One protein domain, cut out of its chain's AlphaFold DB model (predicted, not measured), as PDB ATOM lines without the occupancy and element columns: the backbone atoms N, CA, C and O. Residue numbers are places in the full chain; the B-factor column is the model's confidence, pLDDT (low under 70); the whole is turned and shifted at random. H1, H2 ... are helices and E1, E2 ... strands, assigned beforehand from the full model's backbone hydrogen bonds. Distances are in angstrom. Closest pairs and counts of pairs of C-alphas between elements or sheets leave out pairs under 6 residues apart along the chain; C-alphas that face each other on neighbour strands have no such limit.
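What this domain is: This is residues 5 to 15 and 26 to 128 of the 129 residues of an uncharacterized protein of Phyllobacterium sp. 628 (UniProt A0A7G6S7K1). A strongly twisted sheet of seven strands curls round one helix, H2, and a second long helix, H3, lies beyond H2 on the side away from the sheet. The strands E1, E2, E3 and E4 follow one another side by side, and past E4 the sheet branches, with E5 beside one part of E4 and the hairpin of E6 and E7 beside another; the short helix H1 only grazes the sheet. The printed part has 114 residues with seven named strands and three named helices, in the order E1 E2 E3 E4 E5 H1 H2 E6 E7 H3, and the class is mixed, helices and strands. The sheet is mixed too: E4 and E6 are parallel and the other neighbour pairs antiparallel. The whole is compact, with a radius of gyration of the C-alphas of 14.4 A, yet elongated in outline, spanning 48 by 31 by 28 A.

How they stand to each other: In the branched sheet, E4, residues 51 to 59, has three neighbours. On one side of it lies E3, residues 38 to 45, antiparallel at 155 degrees, with N 41 and O 56 within hydrogen-bond range at 3.0 A. On the other side lie E5, residues 62 to 64, beside residues 56 to 59, and E6, residues 90 to 95, beside residues 51 to 55. E4 and E5 form an antiparallel hairpin, with N 59 and O 62 at 2.9 A, while E4 and E6 are parallel at 42 degrees, with N 54 and O 92 at 2.8 A. E7, residues 100 to 103, is the edge strand after E6, in a hairpin with N 93 and O 102 at 2.9 A. On the other side of E3 from E4 is E2, residues 26 to 35, with N 31 and O 42 at 2.8 A. E2, E3, E4 and E5 are a meander, each strand the antiparallel neighbour of the one before. On the other side of E2 from E3 is the edge strand E1, residues 5 to 13, antiparallel to E2 at 155 degrees, with N 8 and O 30 within hydrogen-bond range at 3.0 A. H2, residues 74 to 85, is on the sheet, which curls round it; its closest C-alphas to E2 are those of Ala 79 and Phe 33, 6.3 A apart. H1, residues 68 to 72, only grazes the sheet with residues 68 to 71. H3, residues 112 to 126, is not on the sheet; it is close to H2 but not clearly touching, the closest C-alphas being those of Ala 81 and Leu 119 at 6.8 A, with a steep tilt of 55 degrees, the same way. In H2 and H3 every O i to N i+4 pair is within hydrogen-bond range; in H1 it is 0 of 1, with 2 of 2 O i to N i+3 pairs.

Where its parts are: E1 begins at C-alpha 5, (78.778, 172.065, 120.172), and is 25.7 A long. E2 is 28.7 A, E3 23.6 A and E4 25.0 A, while E5 is 6.6 A. H1 is 7.2 A and H2 16.8 A, with C-alpha 74 at (77.667, 171.820, 106.039). E6 is 15.8 A and E7 9.9 A. H3 is 20.6 A and ends at C-alpha 126, (94.647, 167.911, 112.155).

The domain as a whole: The two C-alphas farthest apart are those of Asp 15 and Ala 128, at 49.9 A. Residues 16 to 25 are not printed, and C-alphas 15 and 26 are 12.3 A apart across this cut, which falls in the link from E1 to E2. Of the links that are printed whole, the one from E7 to H3 is short and the others are tight. The mean pLDDT of the printed part is 85.0; residue 98 and residues 107 to 128 are under 70, and the mean for H3 is 55.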
ATOM      1  N   VAL A   5      79.190 173.372 119.648       97.56
ATOM      2  CA  VAL A   5      78.778 172.065 120.172       97.56
ATOM      3  C   VAL A   5      78.524 172.183 121.663       97.56
ATOM      4  O   VAL A   5      79.417 172.561 122.416       97.56
ATOM      5  N   GLU A   6      77.323 171.811 122.080       98.00
ATOM      6  CA  GLU A   6      76.939 171.683 123.483       98.00
ATOM      7  C   GLU A   6      76.611 170.223 123.772       98.00
ATOM      8  O   GLU A   6      75.957 169.565 122.963       98.00
ATOM      9  N   VAL A   7      77.063 169.713 124.916       97.81
ATOM     10  CA  VAL A   7      76.780 168.345 125.363       97.81
ATOM     11  C   VAL A   7      76.133 168.426 126.733       97.81
ATOM     12  O   VAL A   7      76.614 169.141 127.609       97.81
ATOM     13  N   SER A   8      75.024 167.718 126.899       97.94
ATOM     14  CA  SER A   8      74.289 167.644 128.161       97.94
ATOM     15  C   SER A   8      73.953 166.196 128.467       97.94
ATOM     16  O   SER A   8      73.623 165.444 127.554       97.94
ATOM     17  N   HIS A   9      74.049 165.831 129.738       97.88
ATOM     18  CA  HIS A   9      73.775 164.489 130.231       97.88
ATOM     19  C   HIS A   9      72.350 164.408 130.782       97.88
ATOM     20  O   HIS A   9      71.907 165.335 131.465       97.88
ATOM     21  N   HIS A  10      71.638 163.323 130.479       97.44
ATOM     22  CA  HIS A  10      70.231 163.134 130.826       97.44
ATOM     23  C   HIS A  10      69.985 161.722 131.345       97.44
ATOM     24  O   HIS A  10      70.481 160.747 130.780       97.44
ATOM     25  N   ILE A  11      69.150 161.636 132.376       97.00
ATOM     26  CA  ILE A  11      68.581 160.393 132.886       97.00
ATOM     27  C   ILE A  11      67.062 160.535 132.788       97.00
ATOM     28  O   ILE A  11      66.493 161.497 133.304       97.00
ATOM     29  N   ASP A  12      66.429 159.601 132.092       95.12
ATOM     30  CA  ASP A  12      64.982 159.484 131.929       95.12
ATOM     31  C   ASP A  12      64.571 158.102 132.435       95.12
ATOM     32  O   ASP A  12      64.837 157.083 131.792       95.12
ATOM     33  N   ALA A  13      64.010 158.066 133.638       96.19
ATOM     34  CA  ALA A  13      63.706 156.840 134.356       96.19
ATOM     35  C   ALA A  13      62.338 156.939 135.035       96.19
ATOM     36  O   ALA A  13      61.861 158.038 135.331       96.19
ATOM     37  N   SER A  14      61.720 155.785 135.292       94.69
ATOM     38  CA  SER A  14      60.528 155.706 136.137       94.69
ATOM     39  C   SER A  14      60.839 156.146 137.572       94.69
ATOM     40  O   SER A  14      61.987 156.412 137.932       94.69
ATOM     41  N   ASP A  15      59.826 156.167 138.435       95.75
ATOM     42  CA  ASP A  15      60.107 156.124 139.867       95.75
ATOM     43  C   ASP A  15      60.746 154.768 140.226       95.75
ATOM     44  O   ASP A  15      60.481 153.766 139.547       95.75
ATOM     45  N   TYR A  26      66.777 155.117 131.204       95.06
ATOM     46  CA  TYR A  26      67.527 155.568 130.040       95.06
ATOM     47  C   TYR A  26      68.517 156.648 130.440       95.06
ATOM     48  O   TYR A  26      68.131 157.739 130.843       95.06
ATOM     49  N   GLU A  27      69.796 156.372 130.232       97.62
ATOM     50  CA  GLU A  27      70.868 157.333 130.451       97.62
ATOM     51  C   GLU A  27      71.530 157.662 129.116       97.62
ATOM     52  O   GLU A  27      71.917 156.767 128.354       97.62
ATOM     53  N   TYR A  28      71.596 158.948 128.783       97.88
ATOM     54  CA  TYR A  28      72.069 159.390 127.479       97.88
ATOM     55  C   TYR A  28      72.629 160.808 127.494       97.88
ATOM     56  O   TYR A  28      72.189 161.686 128.231       97.88
ATOM     57  N   ASP A  29      73.546 161.056 126.568       98.25
ATOM     58  CA  ASP A  29      74.012 162.392 126.240       98.25
ATOM     59  C   ASP A  29      73.232 162.954 125.048       98.25
ATOM     60  O   ASP A  29      72.941 162.257 124.066       98.25
ATOM     61  N   VAL A  30      72.939 164.252 125.105       98.12
ATOM     62  CA  VAL A  30      72.423 165.037 123.984       98.12
ATOM     63  C   VAL A  30      73.495 166.006 123.512       98.12
ATOM     64  O   VAL A  30      73.891 166.914 124.246       98.12
ATOM     65  N   TYR A  31      73.911 165.840 122.258       98.38
ATOM     66  CA  TYR A  31      74.779 166.767 121.543       98.38
ATOM     67  C   TYR A  31      73.910 167.731 120.737       98.38
ATOM     68  O   TYR A  31      73.105 167.310 119.900       98.38
ATOM     69  N   THR A  32      74.104 169.026 120.955       98.19
ATOM     70  CA  THR A  32      73.484 170.092 120.169       98.19
ATOM     71  C   THR A  32      74.548 170.751 119.306       98.19
ATOM     72  O   THR A  32      75.434 171.439 119.810       98.19
ATOM     73  N   PHE A  33      74.459 170.542 117.993       98.12
ATOM     74  CA  PHE A  33      75.341 171.167 117.006       98.12
ATOM     75  C   PHE A  33      74.637 172.366 116.394       98.12
ATOM     76  O   PHE A  33      73.553 172.181 115.844       98.12
ATOM     77  N   SER A  34      75.230 173.559 116.429       96.81
ATOM     78  CA  SER A  34      74.601 174.768 115.882       96.81
ATOM     79  C   SER A  34      75.521 175.613 114.994       96.81
ATOM     80  O   SER A  34      76.729 175.710 115.209       96.81
ATOM     81  N   ASP A  35      74.930 176.228 113.963       94.81
ATOM     82  CA  ASP A  35      75.539 177.279 113.134       94.81
ATOM     83  C   ASP A  35      74.468 178.319 112.770       94.81
ATOM     84  O   ASP A  35      73.520 178.057 112.019       94.81
ATOM     85  N   GLY A  36      74.603 179.516 113.343       92.19
ATOM     86  CA  GLY A  36      73.614 180.581 113.215       92.19
ATOM     87  C   GLY A  36      72.262 180.171 113.802       92.19
ATOM     88  O   GLY A  36      72.154 179.881 114.986       92.19
ATOM     89  N   SER A  37      71.217 180.173 112.974       91.50
ATOM     90  CA  SER A  37      69.853 179.822 113.391       91.50
ATOM     91  C   SER A  37      69.511 178.342 113.220       91.50
ATOM     92  O   SER A  37      68.367 177.969 113.471       91.50
ATOM     93  N   PHE A  38      70.449 177.513 112.759       94.31
ATOM     94  CA  PHE A  38      70.229 176.085 112.559       94.31
ATOM     95  C   PHE A  38      70.915 175.260 113.637       94.31
ATOM     96  O   PHE A  38      72.097 175.474 113.903       94.31
ATOM     97  N   SER A  39      70.195 174.265 114.159       97.06
ATOM     98  CA  SER A  39      70.743 173.279 115.089       97.06
ATOM     99  C   SER A  39      70.313 171.852 114.752       97.06
ATOM    100  O   SER A  39      69.214 171.644 114.233       97.06
ATOM    101  N   TYR A  40      71.153 170.873 115.087       97.88
ATOM    102  CA  TYR A  40      70.810 169.450 115.151       97.88
ATOM    103  C   TYR A  40      70.913 168.944 116.581       97.88
ATOM    104  O   TYR A  40      71.849 169.309 117.291       97.88
ATOM    105  N   PHE A  41      69.996 168.054 116.951       97.69
ATOM    106  CA  PHE A  41      70.026 167.338 118.221       97.69
ATOM    107  C   PHE A  41      70.362 165.876 117.967       97.69
ATOM    108  O   PHE A  41      69.691 165.207 117.174       97.69
ATOM    109  N   VAL A  42      71.398 165.390 118.637       98.12
ATOM    110  CA  VAL A  42      71.886 164.018 118.519       98.12
ATOM    111  C   VAL A  42      71.858 163.373 119.893       98.12
ATOM    112  O   VAL A  42      72.332 163.974 120.851       98.12
ATOM    113  N   ARG A  43      71.316 162.160 119.991       97.81
ATOM    114  CA  ARG A  43      71.270 161.379 121.231       97.81
ATOM    115  C   ARG A  43      72.270 160.228 121.170       97.81
ATOM    116  O   ARG A  43      72.365 159.574 120.134       97.81
ATOM    117  N   SER A  44      72.982 159.967 122.262       97.88
ATOM    118  CA  SER A  44      73.860 158.802 122.426       97.88
ATOM    119  C   SER A  44      73.614 158.186 123.797       97.88
ATOM    120  O   SER A  44      73.751 158.880 124.798       97.88
ATOM    121  N   TYR A  45      73.206 156.921 123.834       96.56
ATOM    122  CA  TYR A  45      72.947 156.215 125.085       96.56
ATOM    123  C   TYR A  45      74.254 155.728 125.716       96.56
ATOM    124  O   TYR A  45      75.194 155.368 125.004       96.56
ATOM    125  N   VAL A  46      74.321 155.736 127.047       96.00
ATOM    126  CA  VAL A  46      75.532 155.362 127.797       96.00
ATOM    127  C   VAL A  46      75.847 153.868 127.679       96.00
ATOM    128  O   VAL A  46      77.016 153.490 127.652       96.00
ATOM    129  N   ASP A  47      74.822 153.025 127.543       95.44
ATOM    130  CA  ASP A  47      74.952 151.574 127.354       95.44
ATOM    131  C   ASP A  47      75.453 151.182 125.950       95.44
ATOM    132  O   ASP A  47      75.958 150.076 125.760       95.44
ATOM    133  N   GLN A  48      75.339 152.088 124.975       96.31
ATOM    134  CA  GLN A  48      75.766 151.920 123.583       96.31
ATOM    135  C   GLN A  48      76.639 153.113 123.157       96.31
ATOM    136  O   GLN A  48      76.247 153.922 122.303       96.31
ATOM    137  N   PRO A  49      77.827 153.272 123.768       94.81
ATOM    138  CA  PRO A  49      78.636 154.480 123.655       94.81
ATOM    139  C   PRO A  49      79.178 154.729 122.243       94.81
ATOM    140  O   PRO A  49      79.534 155.862 121.927       94.81
ATOM    141  N   GLU A  50      79.237 153.720 121.380       96.19
ATOM    142  CA  GLU A  50      79.617 153.830 119.970       96.19
ATOM    143  C   GLU A  50      78.488 154.366 119.075       96.19
ATOM    144  O   GLU A  50      78.751 154.792 117.944       96.19
ATOM    145  N   ARG A  51      77.243 154.364 119.575       96.75
ATOM    146  CA  ARG A  51      76.048 154.763 118.832       96.75
ATOM    147  C   ARG A  51      75.657 156.203 119.099       96.75
ATOM    148  O   ARG A  51      75.625 156.668 120.238       96.75
ATOM    149  N   ALA A  52      75.285 156.909 118.038       97.81
ATOM    150  CA  ALA A  52      74.632 158.205 118.143       97.81
ATOM    151  C   ALA A  52      73.597 158.390 117.029       97.81
ATOM    152  O   ALA A  52      73.827 158.033 115.874       97.81
ATOM    153  N   ALA A  53      72.450 158.974 117.366       96.50
ATOM    154  CA  ALA A  53      71.359 159.171 116.427       96.50
ATOM    155  C   ALA A  53      70.950 160.639 116.334       96.50
ATOM    156  O   ALA A  53      70.633 161.275 117.338       96.50
ATOM    157  N   PHE A  54      70.911 161.176 115.115       96.75
ATOM    158  CA  PHE A  54      70.316 162.478 114.844       96.75
ATOM    159  C   PHE A  54      68.794 162.379 115.002       96.75
ATOM    160  O   PHE A  54      68.125 161.669 114.250       96.75
ATOM    161  N   MET A  55      68.241 163.105 115.969       95.19
ATOM    162  CA  MET A  55      66.834 162.999 116.371       95.19
ATOM    163  C   MET A  55      65.953 164.005 115.630       95.19
ATOM    164  O   MET A  55      64.863 163.687 115.149       95.19
ATOM    165  N   SER A  56      66.415 165.250 115.549       95.19
ATOM    166  CA  SER A  56      65.654 166.378 115.013       95.19
ATOM    167  C   SER A  56      66.578 167.557 114.710       95.19
ATOM    168  O   SER A  56      67.794 167.499 114.924       95.19
ATOM    169  N   GLY A  57      66.005 168.640 114.191       95.75
ATOM    170  CA  GLY A  57      66.695 169.917 114.096       95.75
ATOM    171  C   GLY A  57      65.813 171.098 114.470       95.75
ATOM    172  O   GLY A  57      64.595 170.978 114.623       95.75
ATOM    173  N   LEU A  58      66.449 172.256 114.607       96.31
ATOM    174  CA  LEU A  58      65.824 173.535 114.919       96.31
ATOM    175  C   LEU A  58      66.226 174.562 113.861       96.31
ATOM    176  O   LEU A  58      67.394 174.631 113.485       96.31
ATOM    177  N   LYS A  59      65.268 175.354 113.372       94.12
ATOM    178  CA  LYS A  59      65.531 176.546 112.555       94.12
ATOM    179  C   LYS A  59      64.869 177.759 113.205       94.12
ATOM    180  O   LYS A  59      63.645 177.895 113.159       94.12
ATOM    181  N   GLY A  60      65.668 178.643 113.797       91.56
ATOM    182  CA  GLY A  60      65.173 179.711 114.664       91.56
ATOM    183  C   GLY A  60      64.471 179.102 115.876       91.56
ATOM    184  O   GLY A  60      65.099 178.415 116.666       91.56
ATOM    185  N   THR A  61      63.159 179.299 115.989       90.88
ATOM    186  CA  THR A  61      62.324 178.705 117.050       90.88
ATOM    187  C   THR A  61      61.522 177.487 116.583       90.88
ATOM    188  O   THR A  61      60.794 176.883 117.368       90.88
ATOM    189  N   ARG A  62      61.623 177.107 115.302       93.56
ATOM    190  CA  ARG A  62      60.805 176.040 114.716       93.56
ATOM    191  C   ARG A  62      61.562 174.719 114.667       93.56
ATOM    192  O   ARG A  62      62.498 174.569 113.877       93.56
ATOM    193  N   GLY A  63      61.114 173.753 115.466       93.75
ATOM    194  CA  GLY A  63      61.581 172.370 115.393       93.75
ATOM    195  C   GLY A  63      61.139 171.681 114.097       93.75
ATOM    196  O   GLY A  63      60.066 171.970 113.556       93.75
ATOM    197  N   PHE A  64      61.965 170.770 113.587       91.44
ATOM    198  CA  PHE A  64      61.647 169.942 112.429       91.44
ATOM    199  C   PHE A  64      62.171 168.514 112.587       91.44
ATOM    200  O   PHE A  64      63.241 168.275 113.147       91.44
ATOM    201  N   HIS A  65      61.428 167.557 112.030       91.56
ATOM    202  CA  HIS A  65      61.957 166.215 111.819       91.56
ATOM    203  C   HIS A  65      62.915 166.205 110.636       91.56
ATOM    204  O   HIS A  65      62.749 166.942 109.657       91.56
ATOM    205  N   LEU A  66      63.905 165.327 110.721       90.00
ATOM    206  CA  LEU A  66      64.911 165.194 109.691       90.00
ATOM    207  C   LEU A  66      64.313 164.622 108.405       90.00
ATOM    208  O   LEU A  66      63.364 163.839 108.395       90.00
ATOM    209  N   GLU A  67      64.902 165.060 107.304       86.56
ATOM    210  CA  GLU A  67      64.605 164.625 105.946       86.56
ATOM    211  C   GLU A  67      65.933 164.635 105.190       86.56
ATOM    212  O   GLU A  67      66.841 165.380 105.562       86.56
ATOM    213  N   ALA A  68      66.038 163.880 104.095       83.06
ATOM    214  CA  ALA A  68      67.292 163.728 103.352       83.06
ATOM    215  C   ALA A  68      67.953 165.068 102.963       83.06
ATOM    216  O   ALA A  68      69.175 165.194 103.001       83.06
ATOM    217  N   ARG A  69      67.162 166.112 102.659       84.06
ATOM    218  CA  ARG A  69      67.693 167.456 102.358       84.06
ATOM    219  C   ARG A  69      68.479 168.076 103.518       84.06
ATOM    220  O   ARG A  69      69.423 168.822 103.279       84.06
ATOM    221  N   HIS A  70      68.109 167.769 104.760       87.69
ATOM    222  CA  HIS A  70      68.776 168.287 105.949       87.69
ATOM    223  C   HIS A  70      70.118 167.585 106.185       87.69
ATOM    224  O   HIS A  70      70.974 168.136 106.856       87.69
ATOM    225  N   LEU A  71      70.352 166.415 105.595       85.69
ATOM    226  CA  LEU A  71      71.596 165.653 105.754       85.69
ATOM    227  C   LEU A  71      72.685 166.115 104.764       85.69
ATOM    228  O   LEU A  71      73.808 165.625 104.766       85.69
ATOM    229  N   ARG A  72      72.360 167.087 103.897       83.50
ATOM    230  CA  ARG A  72      73.256 167.655 102.874       83.50
ATOM    231  C   ARG A  72      73.825 169.022 103.269       83.50
ATOM    232  O   ARG A  72      74.375 169.727 102.425       83.50
ATOM    233  N   THR A  73      73.660 169.434 104.525       87.38
ATOM    234  CA  THR A  73      74.157 170.724 105.017       87.38
ATOM    235  C   THR A  73      75.612 170.617 105.465       87.38
ATOM    236  O   THR A  73      76.095 169.550 105.844       87.38
ATOM    237  N   ARG A  74      76.320 171.751 105.463       89.12
ATOM    238  CA  ARG A  74      77.667 171.820 106.039       89.12
ATOM    239  C   ARG A  74      77.657 171.489 107.534       89.12
ATOM    240  O   ARG A  74      78.517 170.746 107.983       89.12
ATOM    241  N   LEU A  75      76.672 171.996 108.275       93.25
ATOM    242  CA  LEU A  75      76.538 171.730 109.708       93.25
ATOM    243  C   LEU A  75      76.412 170.226 109.998       93.25
ATOM    244  O   LEU A  75      77.039 169.731 110.924       93.25
ATOM    245  N   PHE A  76      75.663 169.484 109.175       93.25
ATOM    246  CA  PHE A  76      75.554 168.031 109.316       93.25
ATOM    247  C   PHE A  76      76.901 167.328 109.093       93.25
ATOM    248  O   PHE A  76      77.270 166.442 109.857       93.25
ATOM    249  N   ALA A  77      77.665 167.759 108.084       90.81
ATOM    250  CA  ALA A  77      79.006 167.240 107.819       90.81
ATOM    251  C   ALA A  77      79.959 167.440 109.005       90.81
ATOM    252  O   ALA A  77      80.665 166.515 109.407       90.81
ATOM    253  N   ASP A  78      79.966 168.658 109.546       92.06
ATOM    254  CA  ASP A  78      80.830 169.047 110.657       92.06
ATOM    255  C   ASP A  78      80.422 168.290 111.942       92.06
ATOM    256  O   ASP A  78      81.292 167.822 112.679       92.06
ATOM    257  N   ALA A  79      79.118 168.063 112.157       95.75
ATOM    258  CA  ALA A  79      78.594 167.253 113.258       95.75
ATOM    259  C   ALA A  79      78.996 165.772 113.151       95.75
ATOM    260  O   ALA A  79      79.499 165.204 114.115       95.75
ATOM    261  N   VAL A  80      78.844 165.148 111.975       94.94
ATOM    262  CA  VAL A  80      79.280 163.756 111.733       94.94
ATOM    263  C   VAL A  80      80.780 163.598 111.997       94.94
ATOM    264  O   VAL A  80      81.202 162.653 112.662       94.94
ATOM    265  N   ALA A  81      81.596 164.546 111.529       91.44
ATOM    266  CA  ALA A  81      83.034 164.530 111.778       91.44
ATOM    267  C   ALA A  81      83.377 164.656 113.270       91.44
ATOM    268  O   ALA A  81      84.268 163.957 113.752       91.44
ATOM    269  N   TYR A  82      82.671 165.524 114.000       95.19
ATOM    270  CA  TYR A  82      82.834 165.647 115.446       95.19
ATOM    271  C   TYR A  82      82.481 164.340 116.162       95.19
ATOM    272  O   TYR A  82      83.261 163.865 116.981       95.19
ATOM    273  N   LEU A  83      81.339 163.732 115.826       96.06
ATOM    274  CA  LEU A  83      80.876 162.490 116.447       96.06
ATOM    275  C   LEU A  83      81.865 161.339 116.221       96.06
ATOM    276  O   LEU A  83      82.194 160.630 117.166       96.06
ATOM    277  N   HIS A  84      82.423 161.206 115.016       93.81
ATOM    278  CA  HIS A  84      83.477 160.222 114.756       93.81
ATOM    279  C   HIS A  84      84.749 160.473 115.574       93.81
ATOM    280  O   HIS A  84      85.323 159.527 116.108       93.81
ATOM    281  N   LEU A  85      85.181 161.732 115.712       93.00
ATOM    282  CA  LEU A  85      86.310 162.084 116.582       93.00
ATOM    283  C   LEU A  85      86.026 161.781 118.060       93.00
ATOM    284  O   LEU A  85      86.950 161.451 118.796       93.00
ATOM    285  N   ALA A  86      84.761 161.859 118.473       94.38
ATOM    286  CA  ALA A  86      84.291 161.482 119.802       94.38
ATOM    287  C   ALA A  86      84.055 159.964 119.967       94.38
ATOM    288  O   ALA A  86      83.501 159.539 120.976       94.38
ATOM    289  N   GLY A  87      84.448 159.141 118.986       95.44
ATOM    290  CA  GLY A  87      84.346 157.679 119.050       95.44
ATOM    291  C   GLY A  87      82.988 157.101 118.647       95.44
ATOM    292  O   GLY A  87      82.789 155.896 118.760       95.44
ATOM    293  N   LYS A  88      82.054 157.919 118.147       96.50
ATOM    294  CA  LYS A  88      80.754 157.443 117.659       96.50
ATOM    295  C   LYS A  88      80.925 156.884 116.244       96.50
ATOM    296  O   LYS A  88      81.100 157.636 115.282       96.50
ATOM    297  N   THR A  89      80.945 155.562 116.114       92.50
ATOM    298  CA  THR A  89      81.181 154.865 114.838       92.50
ATOM    299  C   THR A  89      79.899 154.397 114.163       92.50
ATOM    300  O   THR A  89      79.895 154.243 112.944       92.50
ATOM    301  N   ASP A  90      78.817 154.213 114.922       94.44
ATOM    302  CA  ASP A  90      77.503 153.812 114.416       94.44
ATOM    303  C   ASP A  90      76.546 155.010 114.490       94.44
ATOM    304  O   ASP A  90      76.040 155.384 115.553       94.44
ATOM    305  N   LEU A  91      76.376 155.681 113.347       95.25
ATOM    306  CA  LEU A  91      75.597 156.908 113.250       95.25
ATOM    307  C   LEU A  91      74.302 156.689 112.476       95.25
ATOM    308  O   LEU A  91      74.312 156.304 111.303       95.25
ATOM    309  N   ASN A  92      73.194 157.048 113.118       94.44
ATOM    310  CA  ASN A  92      71.849 156.901 112.579       94.44
ATOM    311  C   ASN A  92      71.105 158.242 112.550       94.44
ATOM    312  O   ASN A  92      71.537 159.240 113.131       94.44
ATOM    313  N   TRP A  93      69.954 158.283 111.888       93.38
ATOM    314  CA  TRP A  93      69.019 159.400 111.983       93.38
ATOM    315  C   TRP A  93      67.577 158.905 112.054       93.38
ATOM    316  O   TRP A  93      67.202 157.948 111.376       93.38
ATOM    317  N   LEU A  94      66.758 159.573 112.864       91.12
ATOM    318  CA  LEU A  94      65.344 159.252 113.005       91.12
ATOM    319  C   LEU A  94      64.567 159.808 111.805       91.12
ATOM    320  O   LEU A  94      64.351 161.018 111.668       91.12
ATOM    321  N   SER A  95      64.147 158.914 110.912       82.50
ATOM    322  CA  SER A  95      63.443 159.291 109.692       82.50
ATOM    323  C   SER A  95      61.957 159.489 109.942       82.50
ATOM    324  O   SER A  95      61.241 158.536 110.247       82.50
ATOM    325  N   LYS A  96      61.445 160.702 109.683       74.25
ATOM    326  CA  LYS A  96      60.000 160.990 109.777       74.25
ATOM    327  C   LYS A  96      59.155 160.032 108.934       74.25
ATOM    328  O   LYS A  96      58.058 159.665 109.328       74.25
ATOM    329  N   ARG A  97      59.639 159.678 107.738       70.69
ATOM    330  CA  ARG A  97      58.857 158.922 106.748       70.69
ATOM    331  C   ARG A  97      58.667 157.462 107.151       70.69
ATOM    332  O   ARG A  97      57.629 156.897 106.834       70.69
ATOM    333  N   LYS A  98      59.682 156.860 107.770       65.25
ATOM    334  CA  LYS A  98      59.659 155.445 108.162       65.25
ATOM    335  C   LYS A  98      59.353 155.242 109.646       65.25
ATOM    336  O   LYS A  98      58.968 154.144 110.009       65.25
ATOM    337  N   GLY A  99      59.498 156.284 110.471       73.69
ATOM    338  CA  GLY A  99      59.366 156.175 111.924       73.69
ATOM    339  C   GLY A  99      60.485 155.355 112.564       73.69
ATOM    340  O   GLY A  99      60.297 154.845 113.658       73.69
ATOM    341  N   ASP A 100      61.618 155.214 111.873       82.19
ATOM    342  CA  ASP A 100      62.695 154.296 112.236       82.19
ATOM    343  C   ASP A 100      64.064 154.976 112.110       82.19
ATOM    344  O   ASP A 100      64.210 155.994 111.411       82.19
ATOM    345  N   TYR A 101      65.056 154.406 112.786       87.88
ATOM    346  CA  TYR A 101      66.451 154.802 112.689       87.88
ATOM    347  C   TYR A 101      67.049 154.253 111.400       87.88
ATOM    348  O   TYR A 101      67.058 153.051 111.155       87.88
ATOM    349  N   LEU A 102      67.551 155.155 110.561       89.12
ATOM    350  CA  LEU A 102      68.247 154.786 109.337       89.12
ATOM    351  C   LEU A 102      69.741 155.091 109.468       89.12
ATOM    352  O   LEU A 102      70.077 156.186 109.935       89.12
ATOM    353  N   PRO A 103      70.620 154.194 108.994       90.44
ATOM    354  CA  PRO A 103      72.046 154.465 108.928       90.44
ATOM    355  C   PRO A 103      72.345 155.718 108.106       90.44
ATOM    356  O   PRO A 103      71.753 155.956 107.050       90.44
ATOM    357  N   ILE A 104      73.303 156.527 108.566       86.31
ATOM    358  CA  ILE A 104      73.836 157.640 107.764       86.31
ATOM    359  C   ILE A 104      74.615 157.101 106.552       86.31
ATOM    360  O   ILE A 104      74.661 157.766 105.519       86.31
ATOM    361  N   SER A 105      75.179 155.891 106.638       77.00
ATOM    362  CA  SER A 105      75.830 155.210 105.508       77.00
ATOM    363  C   SER A 105      74.887 154.961 104.335       77.00
ATOM    364  O   SER A 105      75.321 155.021 103.192       77.00
ATOM    365  N   ASP A 106      73.595 154.760 104.605       70.44
ATOM    366  CA  ASP A 106      72.578 154.480 103.584       70.44
ATOM    367  C   ASP A 106      72.163 155.742 102.812       70.44
ATOM    368  O   ASP A 106      71.329 155.698 101.904       70.44
ATOM    369  N   LEU A 107      72.754 156.893 103.142       67.44
ATOM    370  CA  LEU A 107      72.700 158.104 102.330       67.44
ATOM    371  C   LEU A 107      73.638 157.961 101.121       67.44
ATOM    372  O   LEU A 107      74.507 158.806 100.891       67.44
ATOM    373  N   ASP A 108      73.463 156.890 100.348       51.06
ATOM    374  CA  ASP A 108      74.169 156.633  99.097       51.06
ATOM    375  C   ASP A 108      73.777 157.695  98.061       51.06
ATOM    376  O   ASP A 108      72.848 157.553  97.269       51.06
ATOM    377  N   GLU A 109      74.495 158.817  98.092       50.22
ATOM    378  CA  GLU A 109      74.449 159.883  97.102       50.22
ATOM    379  C   GLU A 109      75.870 160.441  96.891       50.22
ATOM    380  O   GLU A 109      76.585 160.718  97.862       50.22
ATOM    381  N   PRO A 110      76.303 160.697  95.641       49.28
ATOM    382  CA  PRO A 110      77.655 161.162  95.279       49.28
ATOM    383  C   PRO A 110      78.106 162.491  95.935       49.28
ATOM    384  O   PRO A 110      79.239 162.946  95.734       49.28
ATOM    385  N   GLY A 111      77.242 163.148  96.714       48.47
ATOM    386  CA  GLY A 111      77.587 164.250  97.614       48.47
ATOM    387  C   GLY A 111      78.281 163.796  98.906       48.47
ATOM    388  O   GLY A 111      79.279 164.408  99.289       48.47
ATOM    389  N   PHE A 112      77.826 162.704  99.532       50.84
ATOM    390  CA  PHE A 112      78.375 162.210 100.801       50.84
ATOM    391  C   PHE A 112      79.781 161.628 100.616       50.84
ATOM    392  O   PHE A 112      80.683 161.957 101.374       50.84
ATOM    393  N   ALA A 113      80.045 160.905  99.522       52.53
ATOM    394  CA  ALA A 113      81.389 160.401  99.208       52.53
ATOM    395  C   ALA A 113      82.433 161.518  98.960       52.53
ATOM    396  O   ALA A 113      83.615 161.367  99.280       52.53
ATOM    397  N   ARG A 114      82.019 162.663  98.391       55.78
ATOM    398  CA  ARG A 114      82.890 163.846  98.217       55.78
ATOM    399  C   ARG A 114      83.129 164.576  99.532       55.78
ATOM    400  O   ARG A 114      84.240 165.038  99.788       55.78
ATOM    401  N   LEU A 115      82.091 164.665 100.354       58.03
ATOM    402  CA  LEU A 115      82.153 165.220 101.696       58.03
ATOM    403  C   LEU A 115      83.058 164.365 102.596       58.03
ATOM    404  O   LEU A 115      83.957 164.909 103.224       58.03
ATOM    405  N   TRP A 116      82.922 163.038 102.548       57.75
ATOM    406  CA  TRP A 116      83.758 162.073 103.260       57.75
ATOM    407  C   TRP A 116      85.232 162.173 102.861       57.75
ATOM    408  O   TRP A 116      86.091 162.269 103.730       57.75
ATOM    409  N   ARG A 117      85.550 162.287 101.561       57.88
ATOM    410  CA  ARG A 117      86.932 162.556 101.112       57.88
ATOM    411  C   ARG A 117      87.483 163.879 101.649       57.88
ATOM    412  O   ARG A 117      88.653 163.957 102.026       57.88
ATOM    413  N   ARG A 118      86.658 164.931 101.710       58.88
ATOM    414  CA  ARG A 118      87.051 166.214 102.315       58.88
ATOM    415  C   ARG A 118      87.263 166.098 103.823       58.88
ATOM    416  O   ARG A 118      88.244 166.644 104.319       58.88
ATOM    417  N   LEU A 119      86.401 165.371 104.528       58.84
ATOM    418  CA  LEU A 119      86.510 165.133 105.965       58.84
ATOM    419  C   LEU A 119      87.735 164.277 106.304       58.84
ATOM    420  O   LEU A 119      88.497 164.671 107.177       58.84
ATOM    421  N   GLN A 120      88.020 163.210 105.548       58.19
ATOM    422  CA  GLN A 120      89.279 162.456 105.650       58.19
ATOM    423  C   GLN A 120      90.497 163.369 105.461       58.19
ATOM    424  O   GLN A 120      91.450 163.299 106.229       58.19
ATOM    425  N   THR A 121      90.454 164.285 104.490       56.50
ATOM    426  CA  THR A 121      91.550 165.242 104.260       56.50
ATOM    427  C   THR A 121      91.717 166.224 105.431       56.50
ATOM    428  O   THR A 121      92.839 166.569 105.792       56.50
ATOM    429  N   LEU A 122      90.619 166.684 106.037       56.62
ATOM    430  CA  LEU A 122      90.629 167.578 107.203       56.62
ATOM    431  C   LEU A 122      91.097 166.871 108.484       56.62
ATOM    432  O   LEU A 122      91.886 167.445 109.234       56.62
ATOM    433  N   LEU A 123      90.663 165.628 108.700       50.62
ATOM    434  CA  LEU A 123      91.094 164.767 109.804       50.62
ATOM    435  C   LEU A 123      92.598 164.471 109.714       50.62
ATOM    436  O   LEU A 123      93.323 164.707 110.677       50.62
ATOM    437  N   MET A 124      93.092 164.088 108.532       51.44
ATOM    438  CA  MET A 124      94.523 163.856 108.287       51.44
ATOM    439  C   MET A 124      95.378 165.117 108.488       51.44
ATOM    440  O   MET A 124      96.517 165.031 108.934       51.44
ATOM    441  N   ARG A 125      94.839 166.309 108.202       53.84
ATOM    442  CA  ARG A 125      95.548 167.584 108.420       53.84
ATOM    443  C   ARG A 125      95.611 168.011 109.885       53.84
ATOM    444  O   ARG A 125      96.556 168.696 110.255       53.84
ATOM    445  N   LYS A 126      94.626 167.638 110.707       48.75
ATOM    446  CA  LYS A 126      94.647 167.911 112.155       48.75
ATOM    447  C   LYS A 126      95.555 166.950 112.929       48.75
ATOM    448  O   LYS A 126      96.059 167.352 113.964       48.75
ATOM    449  N   ALA A 127      95.778 165.734 112.428       45.28
ATOM    450  CA  ALA A 127      96.659 164.744 113.057       45.28
ATOM    451  C   ALA A 127      98.160 164.942 112.745       45.28
ATOM    452  O   ALA A 127      99.003 164.304 113.364       45.28
ATOM    453  N   ALA A 128      98.499 165.808 111.784       49.62
ATOM    454  CA  ALA A 128      99.872 166.061 111.338       49.62
ATOM    455  C   ALA A 128     100.520 167.307 111.982       49.62
ATOM    456  O   ALA A 128     101.486 167.838 111.432       49.62
TER     457      ALA A 128